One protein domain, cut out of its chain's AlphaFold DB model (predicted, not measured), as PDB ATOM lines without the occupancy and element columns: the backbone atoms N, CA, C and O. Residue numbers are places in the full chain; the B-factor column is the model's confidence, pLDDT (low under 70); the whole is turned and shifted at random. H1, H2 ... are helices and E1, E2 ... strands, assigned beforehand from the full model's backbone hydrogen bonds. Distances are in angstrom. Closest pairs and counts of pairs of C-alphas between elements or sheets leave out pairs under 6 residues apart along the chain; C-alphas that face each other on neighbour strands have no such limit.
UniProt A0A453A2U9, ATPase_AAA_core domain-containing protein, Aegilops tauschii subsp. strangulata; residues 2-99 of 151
ATOM      1  N   LYS A   2       5.720 -38.006  38.512       35.09
ATOM      2  CA  LYS A   2       5.161 -39.322  38.171       35.09
ATOM      3  C   LYS A   2       5.059 -39.362  36.653       35.09
ATOM      4  O   LYS A   2       4.162 -38.748  36.086       35.09
ATOM      5  N   ALA A   3       6.039 -39.994  36.018       46.00
ATOM      6  CA  ALA A   3       5.971 -40.323  34.607       46.00
ATOM      7  C   ALA A   3       4.887 -41.394  34.455       46.00
ATOM      8  O   ALA A   3       5.019 -42.500  34.976       46.00
ATOM      9  N   ILE A   4       3.771 -41.020  33.834       49.97
ATOM     10  CA  ILE A   4       2.705 -41.954  33.487       49.97
ATOM     11  C   ILE A   4       3.209 -42.723  32.272       49.97
ATOM     12  O   ILE A   4       3.406 -42.157  31.200       49.97
ATOM     13  N   ASN A   5       3.481 -44.004  32.493       43.50
ATOM     14  CA  ASN A   5       3.865 -44.968  31.480       43.50
ATOM     15  C   ASN A   5       2.678 -45.125  30.515       43.50
ATOM     16  O   ASN A   5       1.680 -45.757  30.856       43.50
ATOM     17  N   HIS A   6       2.739 -44.471  29.354       46.56
ATOM     18  CA  HIS A   6       1.753 -44.606  28.283       46.56
ATOM     19  C   HIS A   6       2.021 -45.941  27.575       46.56
ATOM     20  O   HIS A   6       2.576 -45.974  26.482       46.56
ATOM     21  N   GLN A   7       1.727 -47.056  28.251       49.44
ATOM     22  CA  GLN A   7       1.657 -48.353  27.587       49.44
ATOM     23  C   GLN A   7       0.595 -48.223  26.493       49.44
ATOM     24  O   GLN A   7      -0.544 -47.862  26.793       49.44
ATOM     25  N   GLU A   8       1.002 -48.412  25.238       62.41
ATOM     26  CA  GLU A   8       0.149 -48.328  24.053       62.41
ATOM     27  C   GLU A   8      -1.047 -49.262  24.225       62.41
ATOM     28  O   GLU A   8      -0.955 -50.474  24.038       62.41
ATOM     29  N   ARG A   9      -2.177 -48.696  24.650       75.88
ATOM     30  CA  ARG A   9      -3.432 -49.423  24.768       75.88
ATOM     31  C   ARG A   9      -3.832 -49.892  23.369       75.88
ATOM     32  O   ARG A   9      -3.977 -49.067  22.466       75.88
ATOM     33  N   SER A  10      -4.008 -51.201  23.210       83.62
ATOM     34  CA  SER A  10      -4.629 -51.777  22.022       83.62
ATOM     35  C   SER A  10      -6.052 -51.243  21.889       83.62
ATOM     36  O   SER A  10      -6.768 -51.137  22.884       83.62
ATOM     37  N   LEU A  11      -6.433 -50.857  20.676       91.50
ATOM     38  CA  LEU A  11      -7.810 -50.487  20.369       91.50
ATOM     39  C   LEU A  11      -8.598 -51.755  20.082       91.50
ATOM     40  O   LEU A  11      -8.046 -52.677  19.483       91.50
ATOM     41  N   ASP A  12      -9.867 -51.772  20.461       92.75
ATOM     42  CA  ASP A  12     -10.761 -52.899  20.205       92.75
ATOM     43  C   ASP A  12     -11.863 -52.502  19.209       92.75
ATOM     44  O   ASP A  12     -12.239 -51.332  19.090       92.75
ATOM     45  N   ILE A  13     -12.354 -53.485  18.457       92.81
ATOM     46  CA  ILE A  13     -13.607 -53.413  17.707       92.81
ATOM     47  C   ILE A  13     -14.624 -54.254  18.465       92.81
ATOM     48  O   ILE A  13     -14.414 -55.453  18.644       92.81
ATOM     49  N   TYR A  14     -15.711 -53.626  18.888       90.75
ATOM     50  CA  TYR A  14     -16.867 -54.271  19.488       90.75
ATOM     51  C   TYR A  14     -17.920 -54.544  18.418       90.75
ATOM     52  O   TYR A  14     -18.197 -53.661  17.612       90.75
ATOM     53  N   MET A  15     -18.510 -55.736  18.417       87.12
ATOM     54  CA  MET A  15     -19.501 -56.178  17.433       87.12
ATOM     55  C   MET A  15     -20.717 -56.794  18.141       87.12
ATOM     56  O   MET A  15     -20.575 -57.403  19.203       87.12
ATOM     57  N   ASN A  16     -21.910 -56.654  17.561       81.94
ATOM     58  CA  ASN A  16     -23.179 -57.162  18.108       81.94
ATOM     59  C   ASN A  16     -23.717 -58.416  17.374       81.94
ATOM     60  O   ASN A  16     -24.925 -58.645  17.335       81.94
ATOM     61  N   GLU A  17     -22.836 -59.249  16.807       67.00
ATOM     62  CA  GLU A  17     -23.181 -60.371  15.908       67.00
ATOM     63  C   GLU A  17     -24.049 -61.489  16.539       67.00
ATOM     64  O   GLU A  17     -24.645 -62.298  15.823       67.00
ATOM     65  N   HIS A  18     -24.123 -61.589  17.875       62.28
ATOM     66  CA  HIS A  18     -24.755 -62.718  18.583       62.28
ATOM     67  C   HIS A  18     -25.818 -62.308  19.623       62.28
ATOM     68  O   HIS A  18     -25.972 -62.958  20.657       62.28
ATOM     69  N   GLY A  19     -26.603 -61.263  19.347       63.22
ATOM     70  CA  GLY A  19     -27.733 -60.852  20.193       63.22
ATOM     71  C   GLY A  19     -27.401 -59.671  21.108       63.22
ATOM     72  O   GLY A  19     -26.822 -58.692  20.655       63.22
ATOM     73  N   ASN A  20     -27.794 -59.732  22.386       64.44
ATOM     74  CA  ASN A  20     -27.663 -58.605  23.327       64.44
ATOM     75  C   ASN A  20     -26.256 -58.450  23.945       64.44
ATOM     76  O   ASN A  20     -26.068 -57.600  24.816       64.44
ATOM     77  N   GLU A  21     -25.276 -59.265  23.548       72.56
ATOM     78  CA  GLU A  21     -23.915 -59.219  24.091       72.56
ATOM     79  C   GLU A  21     -22.917 -58.720  23.042       72.56
ATOM     80  O   GLU A  21     -22.872 -59.212  21.915       72.56
ATOM     81  N   TRP A  22     -22.097 -57.745  23.439       83.00
ATOM     82  CA  TRP A  22     -20.998 -57.235  22.625       83.00
ATOM     83  C   TRP A  22     -19.809 -58.196  22.690       83.00
ATOM     84  O   TRP A  22     -19.277 -58.455  23.772       83.00
ATOM     85  N   SER A  23     -19.355 -58.683  21.538       87.25
ATOM     86  CA  SER A  23     -18.063 -59.359  21.399       87.25
ATOM     87  C   SER A  23     -16.989 -58.336  21.029       87.25
ATOM     88  O   SER A  23     -17.298 -57.297  20.453       87.25
ATOM     89  N   SER A  24     -15.725 -58.587  21.379       89.06
ATOM     90  CA  SER A  24     -14.623 -57.671  21.059       89.06
ATOM     91  C   SER A  24     -13.434 -58.394  20.451       89.06
ATOM     92  O   SER A  24     -13.010 -59.434  20.963       89.06
ATOM     93  N   ILE A  25     -12.843 -57.794  19.424       91.31
ATOM     94  CA  ILE A  25     -11.566 -58.212  18.842       91.31
ATOM     95  C   ILE A  25     -10.593 -57.036  18.827       91.31
ATOM     96  O   ILE A  25     -11.001 -55.890  18.666       91.31
ATOM     97  N   VAL A  26      -9.295 -57.307  18.942       89.44
ATOM     98  CA  VAL A  26      -8.279 -56.250  18.845       89.44
ATOM     99  C   VAL A  26      -8.278 -55.660  17.431       89.44
ATOM    100  O   VAL A  26      -8.122 -56.383  16.444       89.44
ATOM    101  N   LEU A  27      -8.390 -54.337  17.323       88.56
ATOM    102  CA  LEU A  27      -8.256 -53.583  16.079       88.56
ATOM    103  C   LEU A  27      -6.802 -53.642  15.591       88.56
ATOM    104  O   LEU A  27      -5.953 -52.837  15.974       88.56
ATOM    105  N   GLN A  28      -6.517 -54.579  14.688       83.94
ATOM    106  CA  GLN A  28      -5.228 -54.696  14.000       83.94
ATOM    107  C   GLN A  28      -5.295 -54.120  12.579       83.94
ATOM    108  O   GLN A  28      -4.991 -54.801  11.602       83.94
ATOM    109  N   HIS A  29      -5.713 -52.857  12.438       84.38
ATOM    110  CA  HIS A  29      -5.779 -52.209  11.125       84.38
ATOM    111  C   HIS A  29      -4.609 -51.227  10.930       84.38
ATOM    112  O   HIS A  29      -4.518 -50.239  11.661       84.38
ATOM    113  N   PRO A  30      -3.750 -51.404   9.905       87.94
ATOM    114  CA  PRO A  30      -2.559 -50.568   9.696       87.94
ATOM    115  C   PRO A  30      -2.862 -49.164   9.146       87.94
ATOM    116  O   PRO A  30      -1.945 -48.426   8.797       87.94
ATOM    117  N   SER A  31      -4.137 -48.791   9.004       90.69
ATOM    118  CA  SER A  31      -4.494 -47.552   8.317       90.69
ATOM    119  C   SER A  31      -4.296 -46.354   9.223       90.69
ATOM    120  O   SER A  31      -4.846 -46.279  10.317       90.69
ATOM    121  N   THR A  32      -3.552 -45.386   8.715       92.62
ATOM    122  CA  THR A  32      -3.392 -44.046   9.276       92.62
ATOM    123  C   THR A  32      -3.763 -43.007   8.223       92.62
ATOM    124  O   THR A  32      -3.834 -43.316   7.025       92.62
ATOM    125  N   PHE A  33      -3.955 -41.751   8.639       93.38
ATOM    126  CA  PHE A  33      -4.168 -40.654   7.691       93.38
ATOM    127  C   PHE A  33      -3.012 -40.513   6.688       93.38
ATOM    128  O   PHE A  33      -3.255 -40.117   5.549       93.38
ATOM    129  N   ASP A  34      -1.787 -40.901   7.052       91.25
ATOM    130  CA  ASP A  34      -0.632 -40.869   6.148       91.25
ATOM    131  C   ASP A  34      -0.734 -41.932   5.049       91.25
ATOM    132  O   ASP A  34      -0.498 -41.635   3.879       91.25
ATOM    133  N   THR A  35      -1.166 -43.147   5.399       92.44
ATOM    134  CA  THR A  35      -1.327 -44.259   4.442       92.44
ATOM    135  C   THR A  35      -2.564 -44.131   3.548       92.44
ATOM    136  O   THR A  35      -2.654 -44.790   2.515       92.44
ATOM    137  N   LEU A  36      -3.543 -43.307   3.939       91.38
ATOM    138  CA  LEU A  36      -4.823 -43.213   3.245       91.38
ATOM    139  C   LEU A  36      -4.695 -42.416   1.935       91.38
ATOM    140  O   LEU A  36      -4.327 -41.236   1.938       91.38
ATOM    141  N   ALA A  37      -5.057 -43.039   0.814       90.44
ATOM    142  CA  ALA A  37      -5.099 -42.389  -0.491       90.44
ATOM    143  C   ALA A  37      -6.399 -41.583  -0.655       90.44
ATOM    144  O   ALA A  37      -7.455 -42.134  -0.950       90.44
ATOM    145  N   MET A  38      -6.322 -40.267  -0.453       91.38
ATOM    146  CA  MET A  38      -7.419 -39.329  -0.699       91.38
ATOM    147  C   MET A  38      -6.868 -37.924  -0.966       91.38
ATOM    148  O   MET A  38      -5.685 -37.665  -0.731       91.38
ATOM    149  N   ASP A  39      -7.727 -37.004  -1.406       93.19
ATOM    150  CA  ASP A  39      -7.348 -35.604  -1.584       93.19
ATOM    151  C   ASP A  39      -6.790 -34.993  -0.284       93.19
ATOM    152  O   ASP A  39      -7.368 -35.123   0.798       93.19
ATOM    153  N   MET A  40      -5.653 -34.303  -0.395       93.88
ATOM    154  CA  MET A  40      -4.926 -33.772   0.763       93.88
ATOM    155  C   MET A  40      -5.707 -32.681   1.494       93.88
ATOM    156  O   MET A  40      -5.611 -32.571   2.719       93.88
ATOM    157  N   LYS A  41      -6.502 -31.884   0.771       95.25
ATOM    158  CA  LYS A  41      -7.321 -30.831   1.373       95.25
ATOM    159  C   LYS A  41      -8.485 -31.439   2.154       95.25
ATOM    160  O   LYS A  41      -8.732 -31.022   3.283       95.25
ATOM    161  N   GLN A  42      -9.153 -32.451   1.600       92.88
ATOM    162  CA  GLN A  42     -10.193 -33.209   2.301       92.88
ATOM    163  C   GLN A  42      -9.638 -33.935   3.530       92.88
ATOM    164  O   GLN A  42     -10.208 -33.822   4.613       92.88
ATOM    165  N   LYS A  43      -8.491 -34.612   3.390       94.44
ATOM    166  CA  LYS A  43      -7.788 -35.274   4.497       94.44
ATOM    167  C   LYS A  43      -7.529 -34.305   5.650       94.44
ATOM    168  O   LYS A  43      -7.890 -34.587   6.789       94.44
ATOM    169  N   ARG A  44      -6.950 -33.139   5.342       95.62
ATOM    170  CA  ARG A  44      -6.660 -32.093   6.329       95.62
ATOM    171  C   ARG A  44      -7.929 -31.591   7.012       95.62
ATOM    172  O   ARG A  44      -7.947 -31.490   8.229       95.62
ATOM    173  N   ALA A  45      -8.991 -31.336   6.249       96.12
ATOM    174  CA  ALA A  45     -10.256 -30.858   6.799       96.12
ATOM    175  C   ALA A  45     -10.869 -31.839   7.815       96.12
ATOM    176  O   ALA A  45     -11.386 -31.402   8.841       96.12
ATOM    177  N   ILE A  46     -10.785 -33.149   7.550       95.75
ATOM    178  CA  ILE A  46     -11.259 -34.185   8.478       95.75
ATOM    179  C   ILE A  46     -10.402 -34.194   9.749       95.75
ATOM    180  O   ILE A  46     -10.947 -34.127  10.847       95.75
ATOM    181  N   VAL A  47      -9.071 -34.230   9.614       96.00
ATOM    182  CA  VAL A  47      -8.146 -34.236  10.764       96.00
ATOM    183  C   VAL A  47      -8.350 -33.005  11.649       96.00
ATOM    184  O   VAL A  47      -8.505 -33.134  12.864       96.00
ATOM    185  N   ASP A  48      -8.423 -31.817  11.050       96.69
ATOM    186  CA  ASP A  48      -8.592 -30.565  11.787       96.69
ATOM    187  C   ASP A  48      -9.938 -30.519  12.534       96.69
ATOM    188  O   ASP A  48     -10.019 -29.987  13.645       96.69
ATOM    189  N   ASP A  49     -11.006 -31.082  11.956       96.94
ATOM    190  CA  ASP A  49     -12.316 -31.168  12.607       96.94
ATOM    191  C   ASP A  49     -12.312 -32.141  13.793       96.94
ATOM    192  O   ASP A  49     -12.832 -31.806  14.861       96.94
ATOM    193  N   LEU A  50     -11.667 -33.302  13.647       96.25
ATOM    194  CA  LEU A  50     -11.507 -34.291  14.719       96.25
ATOM    195  C   LEU A  50     -10.710 -33.714  15.897       96.25
ATOM    196  O   LEU A  50     -11.156 -33.773  17.048       96.25
ATOM    197  N   ASP A  51      -9.577 -33.069  15.617       95.88
ATOM    198  CA  ASP A  51      -8.744 -32.404  16.623       95.88
ATOM    199  C   ASP A  51      -9.493 -31.259  17.317       95.88
ATOM    200  O   ASP A  51      -9.331 -30.998  18.513       95.88
ATOM    201  N   ARG A  52     -10.333 -30.542  16.570       95.06
ATOM    202  CA  ARG A  52     -11.169 -29.475  17.116       95.06
ATOM    203  C   ARG A  52     -12.293 -30.030  17.987       95.06
ATOM    204  O   ARG A  52     -12.598 -29.423  19.016       95.06
ATOM    205  N   PHE A  53     -12.925 -31.128  17.585       94.38
ATOM    206  CA  PHE A  53     -14.010 -31.775  18.323       94.38
ATOM    207  C   PHE A  53     -13.526 -32.293  19.682       94.38
ATOM    208  O   PHE A  53     -14.147 -31.983  20.707       94.38
ATOM    209  N   THR A  54     -12.386 -32.989  19.709       92.94
ATOM    210  CA  THR A  54     -11.798 -33.551  20.939       92.94
ATOM    211  C   THR A  54     -11.462 -32.475  21.973       92.94
ATOM    212  O   THR A  54     -11.795 -32.612  23.149       92.94
ATOM    213  N   LYS A  55     -10.892 -31.345  21.535       93.81
ATOM    214  CA  LYS A  55     -10.506 -30.219  22.410       93.81
ATOM    215  C   LYS A  55     -11.686 -29.408  22.955       93.81
ATOM    216  O   LYS A  55     -11.497 -28.570  23.833       93.81
ATOM    217  N   ARG A  56     -12.906 -29.594  22.437       93.75
ATOM    218  CA  ARG A  56     -14.064 -28.734  22.748       93.75
ATOM    219  C   ARG A  56     -15.059 -29.326  23.744       93.75
ATOM    220  O   ARG A  56     -16.098 -28.707  23.957       93.75
ATOM    221  N   LYS A  57     -14.752 -30.441  24.412       91.88
ATOM    222  CA  LYS A  57     -15.646 -31.068  25.407       91.88
ATOM    223  C   LYS A  57     -16.238 -30.071  26.415       91.88
ATOM    224  O   LYS A  57     -17.453 -30.016  26.597       91.88
ATOM    225  N   ASP A  58     -15.398 -29.226  27.012       92.81
ATOM    226  CA  ASP A  58     -15.841 -28.240  28.009       92.81
ATOM    227  C   ASP A  58     -16.677 -27.112  27.402       92.81
ATOM    228  O   ASP A  58     -17.621 -26.625  28.025       92.81
ATOM    229  N   TYR A  59     -16.378 -26.726  26.159       92.31
ATOM    230  CA  TYR A  59     -17.178 -25.749  25.430       92.31
ATOM    231  C   TYR A  59     -18.610 -26.254  25.224       92.31
ATOM    232  O   TYR A  59     -19.542 -25.505  25.507       92.31
ATOM    233  N   TYR A  60     -18.783 -27.510  24.793       91.06
ATOM    234  CA  TYR A  60     -20.100 -28.139  24.616       91.06
ATOM    235  C   TYR A  60     -20.877 -28.199  25.933       91.06
ATOM    236  O   TYR A  60     -22.029 -27.766  25.983       91.06
ATOM    237  N   ARG A  61     -20.211 -28.625  27.017       91.06
ATOM    238  CA  ARG A  61     -20.798 -28.657  28.363       91.06
ATOM    239  C   ARG A  61     -21.277 -27.274  28.807       91.06
ATOM    240  O   ARG A  61     -22.397 -27.144  29.284       91.06
ATOM    241  N   ARG A  62     -20.456 -26.234  28.613       93.81
ATOM    242  CA  ARG A  62     -20.774 -24.857  29.030       93.81
ATOM    243  C   ARG A  62     -22.014 -24.291  28.339       93.81
ATOM    244  O   ARG A  62     -22.741 -23.522  28.950       93.81
ATOM    245  N   ILE A  63     -22.235 -24.637  27.073       93.50
ATOM    246  CA  ILE A  63     -23.391 -24.157  26.301       93.50
ATOM    247  C   ILE A  63     -24.594 -25.112  26.361       93.50
ATOM    248  O   ILE A  63     -25.552 -24.912  25.618       93.50
ATOM    249  N   GLY A  64     -24.529 -26.164  27.187       88.88
ATOM    250  CA  GLY A  64     -25.609 -27.140  27.350       88.88
ATOM    251  C   GLY A  64     -25.900 -27.982  26.105       88.88
ATOM    252  O   GLY A  64     -27.030 -28.424  25.929       88.88
ATOM    253  N   LYS A  65     -24.918 -28.187  25.213       87.50
ATOM    254  CA  LYS A  65     -25.087 -29.019  24.009       87.50
ATOM    255  C   LYS A  65     -24.424 -30.382  24.179       87.50
ATOM    256  O   LYS A  65     -23.316 -30.467  24.706       87.50
ATOM    257  N   ALA A  66     -25.069 -31.425  23.656       87.25
ATOM    258  CA  ALA A  66     -24.515 -32.776  23.618       87.25
ATOM    259  C   ALA A  66     -23.187 -32.798  22.845       87.25
ATOM    260  O   ALA A  66     -23.090 -32.272  21.732       87.25
ATOM    261  N   TRP A  67     -22.154 -33.400  23.434       90.75
ATOM    262  CA  TRP A  67     -20.822 -33.491  22.834       90.75
ATOM    263  C   TRP A  67     -20.759 -34.665  21.850       90.75
ATOM    264  O   TRP A  67     -20.150 -35.695  22.121       90.75
ATOM    265  N   LYS A  68     -21.425 -34.491  20.705       89.94
ATOM    266  CA  LYS A  68     -21.528 -35.481  19.624       89.94
ATOM    267  C   LYS A  68     -21.021 -34.928  18.298       89.94
ATOM    268  O   LYS A  68     -21.135 -33.727  18.027       89.94
ATOM    269  N   ARG A  69     -20.499 -35.819  17.455       91.00
ATOM    270  CA  ARG A  69     -20.095 -35.519  16.079       91.00
ATOM    271  C   ARG A  69     -20.446 -36.692  15.170       91.00
ATOM    272  O   ARG A  69     -20.012 -37.806  15.429       91.00
ATOM    273  N   GLY A  70     -21.216 -36.418  14.122       90.94
ATOM    274  CA  GLY A  70     -21.599 -37.393  13.104       90.94
ATOM    275  C   GLY A  70     -20.893 -37.139  11.777       90.94
ATOM    276  O   GLY A  70     -20.791 -35.988  11.353       90.94
ATOM    277  N   TYR A  71     -20.454 -38.210  11.118       91.62
ATOM    278  CA  TYR A  71     -19.901 -38.180   9.765       91.62
ATOM    279  C   TYR A  71     -20.666 -39.165   8.883       91.62
ATOM    280  O   TYR A  71     -20.887 -40.305   9.280       91.62
ATOM    281  N   LEU A  72     -21.037 -38.734   7.677       90.00
ATOM    282  CA  LEU A  72     -21.621 -39.599   6.655       90.00
ATOM    283  C   LEU A  72     -20.588 -39.817   5.548       90.00
ATOM    284  O   LEU A  72     -20.235 -38.883   4.828       90.00
ATOM    285  N   LEU A  73     -20.102 -41.052   5.417       90.19
ATOM    286  CA  LEU A  73     -19.161 -41.447   4.371       90.19
ATOM    287  C   LEU A  73     -19.924 -42.146   3.245       90.19
ATOM    288  O   LEU A  73     -20.533 -43.188   3.464       90.19
ATOM    289  N   TYR A  74     -19.870 -41.599   2.031       88.81
ATOM    290  CA  TYR A  74     -20.562 -42.159   0.870       88.81
ATOM    291  C   TYR A  74     -19.632 -42.252  -0.344       88.81
ATOM    292  O   TYR A  74     -18.677 -41.490  -0.480       88.81
ATOM    293  N   GLY A  75     -19.899 -43.218  -1.222       88.69
ATOM    294  CA  GLY A  75     -19.153 -43.426  -2.463       88.69
ATOM    295  C   GLY A  75     -19.050 -44.903  -2.858       88.69
ATOM    296  O   GLY A  75     -19.422 -45.769  -2.056       88.69
ATOM    297  N   PRO A  76     -18.521 -45.205  -4.059       91.88
ATOM    298  CA  PRO A  76     -18.414 -46.567  -4.592       91.88
ATOM    299  C   PRO A  76     -17.746 -47.563  -3.626       91.88
ATOM    300  O   PRO A  76     -16.924 -47.160  -2.797       91.88
ATOM    301  N   PRO A  77     -18.074 -48.866  -3.680       92.44
ATOM    302  CA  PRO A  77     -17.355 -49.877  -2.903       92.44
ATOM    303  C   PRO A  77     -15.856 -49.870  -3.259       92.44
ATOM    304  O   PRO A  77     -15.478 -49.561  -4.385       92.44
ATOM    305  N   GLY A  78     -14.992 -50.163  -2.282       88.88
ATOM    306  CA  GLY A  78     -13.536 -50.190  -2.483       88.88
ATOM    307  C   GLY A  78     -12.812 -48.836  -2.410       88.88
ATOM    308  O   GLY A  78     -11.594 -48.802  -2.530       88.88
ATOM    309  N   THR A  79     -13.501 -47.720  -2.143       90.31
ATOM    310  CA  THR A  79     -12.875 -46.381  -2.029       90.31
ATOM    311  C   THR A  79     -12.244 -46.068  -0.664       90.31
ATOM    312  O   THR A  79     -11.980 -44.911  -0.355       90.31
ATOM    313  N   GLY A  80     -12.026 -47.075   0.187       91.06
ATOM    314  CA  GLY A  80     -11.333 -46.892   1.470       91.06
ATOM    315  C   GLY A  80     -12.167 -46.271   2.598       91.06
ATOM    316  O   GLY A  80     -11.594 -45.773   3.559       91.06
ATOM    317  N   LYS A  81     -13.507 -46.315   2.529       94.12
ATOM    318  CA  LYS A  81     -14.394 -45.815   3.606       94.12
ATOM    319  C   LYS A  81     -14.097 -46.474   4.961       94.12
ATOM    320  O   LYS A  81     -13.851 -45.771   5.933       94.12
ATOM    321  N   SER A  82     -14.043 -47.807   5.011       93.38
ATOM    322  CA  SER A  82     -13.710 -48.543   6.240       93.38
ATOM    323  C   SER A  82     -12.266 -48.288   6.687       93.38
ATOM    324  O   SER A  82     -12.003 -48.117   7.872       93.38
ATOM    325  N   SER A  83     -11.331 -48.146   5.741       94.62
ATOM    326  CA  SER A  83      -9.942 -47.772   6.040       94.62
ATOM    327  C   SER A  83      -9.827 -46.364   6.637       94.62
ATOM    328  O   SER A  83      -8.976 -46.129   7.491       94.62
ATOM    329  N   LEU A  84     -10.696 -45.429   6.234       95.19
ATOM    330  CA  LEU A  84     -10.790 -44.102   6.842       95.19
ATOM    331  C   LEU A  84     -11.320 -44.188   8.280       95.19
ATOM    332  O   LEU A  84     -10.773 -43.516   9.146       95.19
ATOM    333  N   ILE A  85     -12.315 -45.038   8.561       95.06
ATOM    334  CA  ILE A  85     -12.796 -45.273   9.936       95.06
ATOM    335  C   ILE A  85     -11.655 -45.799  10.816       95.06
ATOM    336  O   ILE A  85     -11.401 -45.247  11.886       95.06
ATOM    337  N   ALA A  86     -10.901 -46.791  10.334       94.19
ATOM    338  CA  ALA A  86      -9.726 -47.304  11.035       94.19
ATOM    339  C   ALA A  86      -8.654 -46.221  11.266       94.19
ATOM    340  O   ALA A  86      -8.102 -46.117  12.361       94.19
ATOM    341  N   ALA A  87      -8.394 -45.365  10.271       95.38
ATOM    342  CA  ALA A  87      -7.470 -44.239  10.413       95.38
ATOM    343  C   ALA A  87      -7.937 -43.218  11.464       95.38
ATOM    344  O   ALA A  87      -7.113 -42.714  12.228       95.38
ATOM    345  N   ILE A  88      -9.243 -42.942  11.537       95.56
ATOM    346  CA  ILE A  88      -9.841 -42.074  12.559       95.56
ATOM    347  C   ILE A  88      -9.678 -42.691  13.952       95.56
ATOM    348  O   ILE A  88      -9.226 -42.001  14.864       95.56
ATOM    349  N   ALA A  89      -9.995 -43.979  14.114       94.88
ATOM    350  CA  ALA A  89      -9.846 -44.698  15.380       94.88
ATOM    351  C   ALA A  89      -8.389 -44.682  15.866       94.88
ATOM    352  O   ALA A  89      -8.115 -44.308  17.008       94.88
ATOM    353  N   ASN A  90      -7.440 -44.966  14.968       93.00
ATOM    354  CA  ASN A  90      -6.008 -44.912  15.256       93.00
ATOM    355  C   ASN A  90      -5.526 -43.502  15.632       93.00
ATOM    356  O   ASN A  90      -4.709 -43.368  16.544       93.00
ATOM    357  N   HIS A  91      -6.031 -42.459  14.965       94.06
ATOM    358  CA  HIS A  91      -5.693 -41.058  15.254       94.06
ATOM    359  C   HIS A  91      -6.238 -40.592  16.608       94.06
ATOM    360  O   HIS A  91      -5.527 -39.947  17.376       94.06
ATOM    361  N   LEU A  92      -7.490 -40.937  16.921       93.00
ATOM    362  CA  LEU A  92      -8.165 -40.534  18.160       93.00
ATOM    363  C   LEU A  92      -7.854 -41.431  19.363       93.00
ATOM    364  O   LEU A  92      -8.114 -41.027  20.496       93.00
ATOM    365  N   ARG A  93      -7.311 -42.629  19.123       92.06
ATOM    366  CA  ARG A  93      -7.164 -43.709  20.111       92.06
ATOM    367  C   ARG A  93      -8.501 -44.124  20.732       92.06
ATOM    368  O   ARG A  93      -8.596 -44.304  21.945       92.06
ATOM    369  N   PHE A  94      -9.533 -44.235  19.896       92.12
ATOM    370  CA  PHE A  94     -10.879 -44.659  20.295       92.12
ATOM    371  C   PHE A  94     -11.154 -46.076  19.794       92.12
ATOM    372  O   PHE A  94     -10.727 -46.428  18.695       92.12
ATOM    373  N   ASP A  95     -11.879 -46.859  20.590       92.44
ATOM    374  CA  ASP A  95     -12.406 -48.153  20.151       92.44
ATOM    375  C   ASP A  95     -13.493 -47.947  19.092       92.44
ATOM    376  O   ASP A  95     -14.141 -46.895  19.032       92.44
ATOM    377  N   ILE A  96     -13.699 -48.960  18.257       92.25
ATOM    378  CA  ILE A  96     -14.767 -48.978  17.259       92.25
ATOM    379  C   ILE A  96     -15.912 -49.813  17.816       92.25
ATOM    380  O   ILE A  96     -15.694 -50.917  18.293       92.25
ATOM    381  N   TYR A  97     -17.133 -49.300  17.724       89.81
ATOM    382  CA  TYR A  97     -18.344 -50.074  17.972       89.81
ATOM    383  C   TYR A  97     -19.034 -50.259  16.629       89.81
ATOM    384  O   TYR A  97     -19.586 -49.303  16.080       89.81
ATOM    385  N   ASP A  98     -18.914 -51.459  16.074       87.62
ATOM    386  CA  ASP A  98     -19.582 -51.855  14.848       87.62
ATOM    387  C   ASP A  98     -20.978 -52.365  15.197       87.62
ATOM    388  O   ASP A  98     -21.145 -53.359  15.906       87.62
ATOM    389  N   LEU A  99     -21.978 -51.606  14.768       80.88
ATOM    390  CA  LEU A  99     -23.374 -51.872  15.056       80.88
ATOM    391  C   LEU A  99     -24.021 -52.399  13.784       80.88
ATOM    392  O   LEU A  99     -24.401 -51.629  12.898       80.88
TER     393      LEU A  99
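What this domain is: This is residues 2 to 99 of the 151 residues of the protein "ATPase_AAA_core domain-containing protein" of Aegilops tauschii subsp. strangulata (UniProt A0A453A2U9). In this loose domain H3 lies between a small three-stranded sheet and H1, with short H2 beyond H1's last residue and residues 2 to 7 sticking out. The 98 printed residues run E1 E2 H1 H2 H3 E3, mixed in class, with under half in named elements. The mixed sheet has order E2 E1 E3; the radius of gyration of the C-alphas is 15.7 A, the spans 39 by 36 by 33 A.

How they stand to each other: E1, residues 12 to 15, and E2, residues 23 to 26, form an antiparallel hairpin, N 13 and O 25 being 2.8 A apart. E3, residues 96 to 98, is parallel to E1, with N 14 and O 96 at 2.8 A. H3, residues 81 to 92, only grazes the sheet; its closest C-alphas to E3 are Ala 89 and Ile 96, 6.8 A. H1, residues 40 to 54, is close to H3 but not clearly touching, the closest C-alphas, Leu 50 and Leu 92, at 7.9 A. H2, residues 57 to 62, meets H1 only through their link. In H1, H2 and H3 every O i to N i+4 pair is within hydrogen-bond range.

Where its parts are: E1 begins at C-alpha 12 (-10.761, -52.899, 20.205). H1 is 21.3 A long, H3 16.7 A. E3 ends at C-alpha 98 (-19.582, -51.855, 14.848).

The domain as a whole: The printed part has no cut. Links E2 to H1 and H2 to H3 are long. pLDDT is under 70 at residues 2 to 8 and 17 to 20.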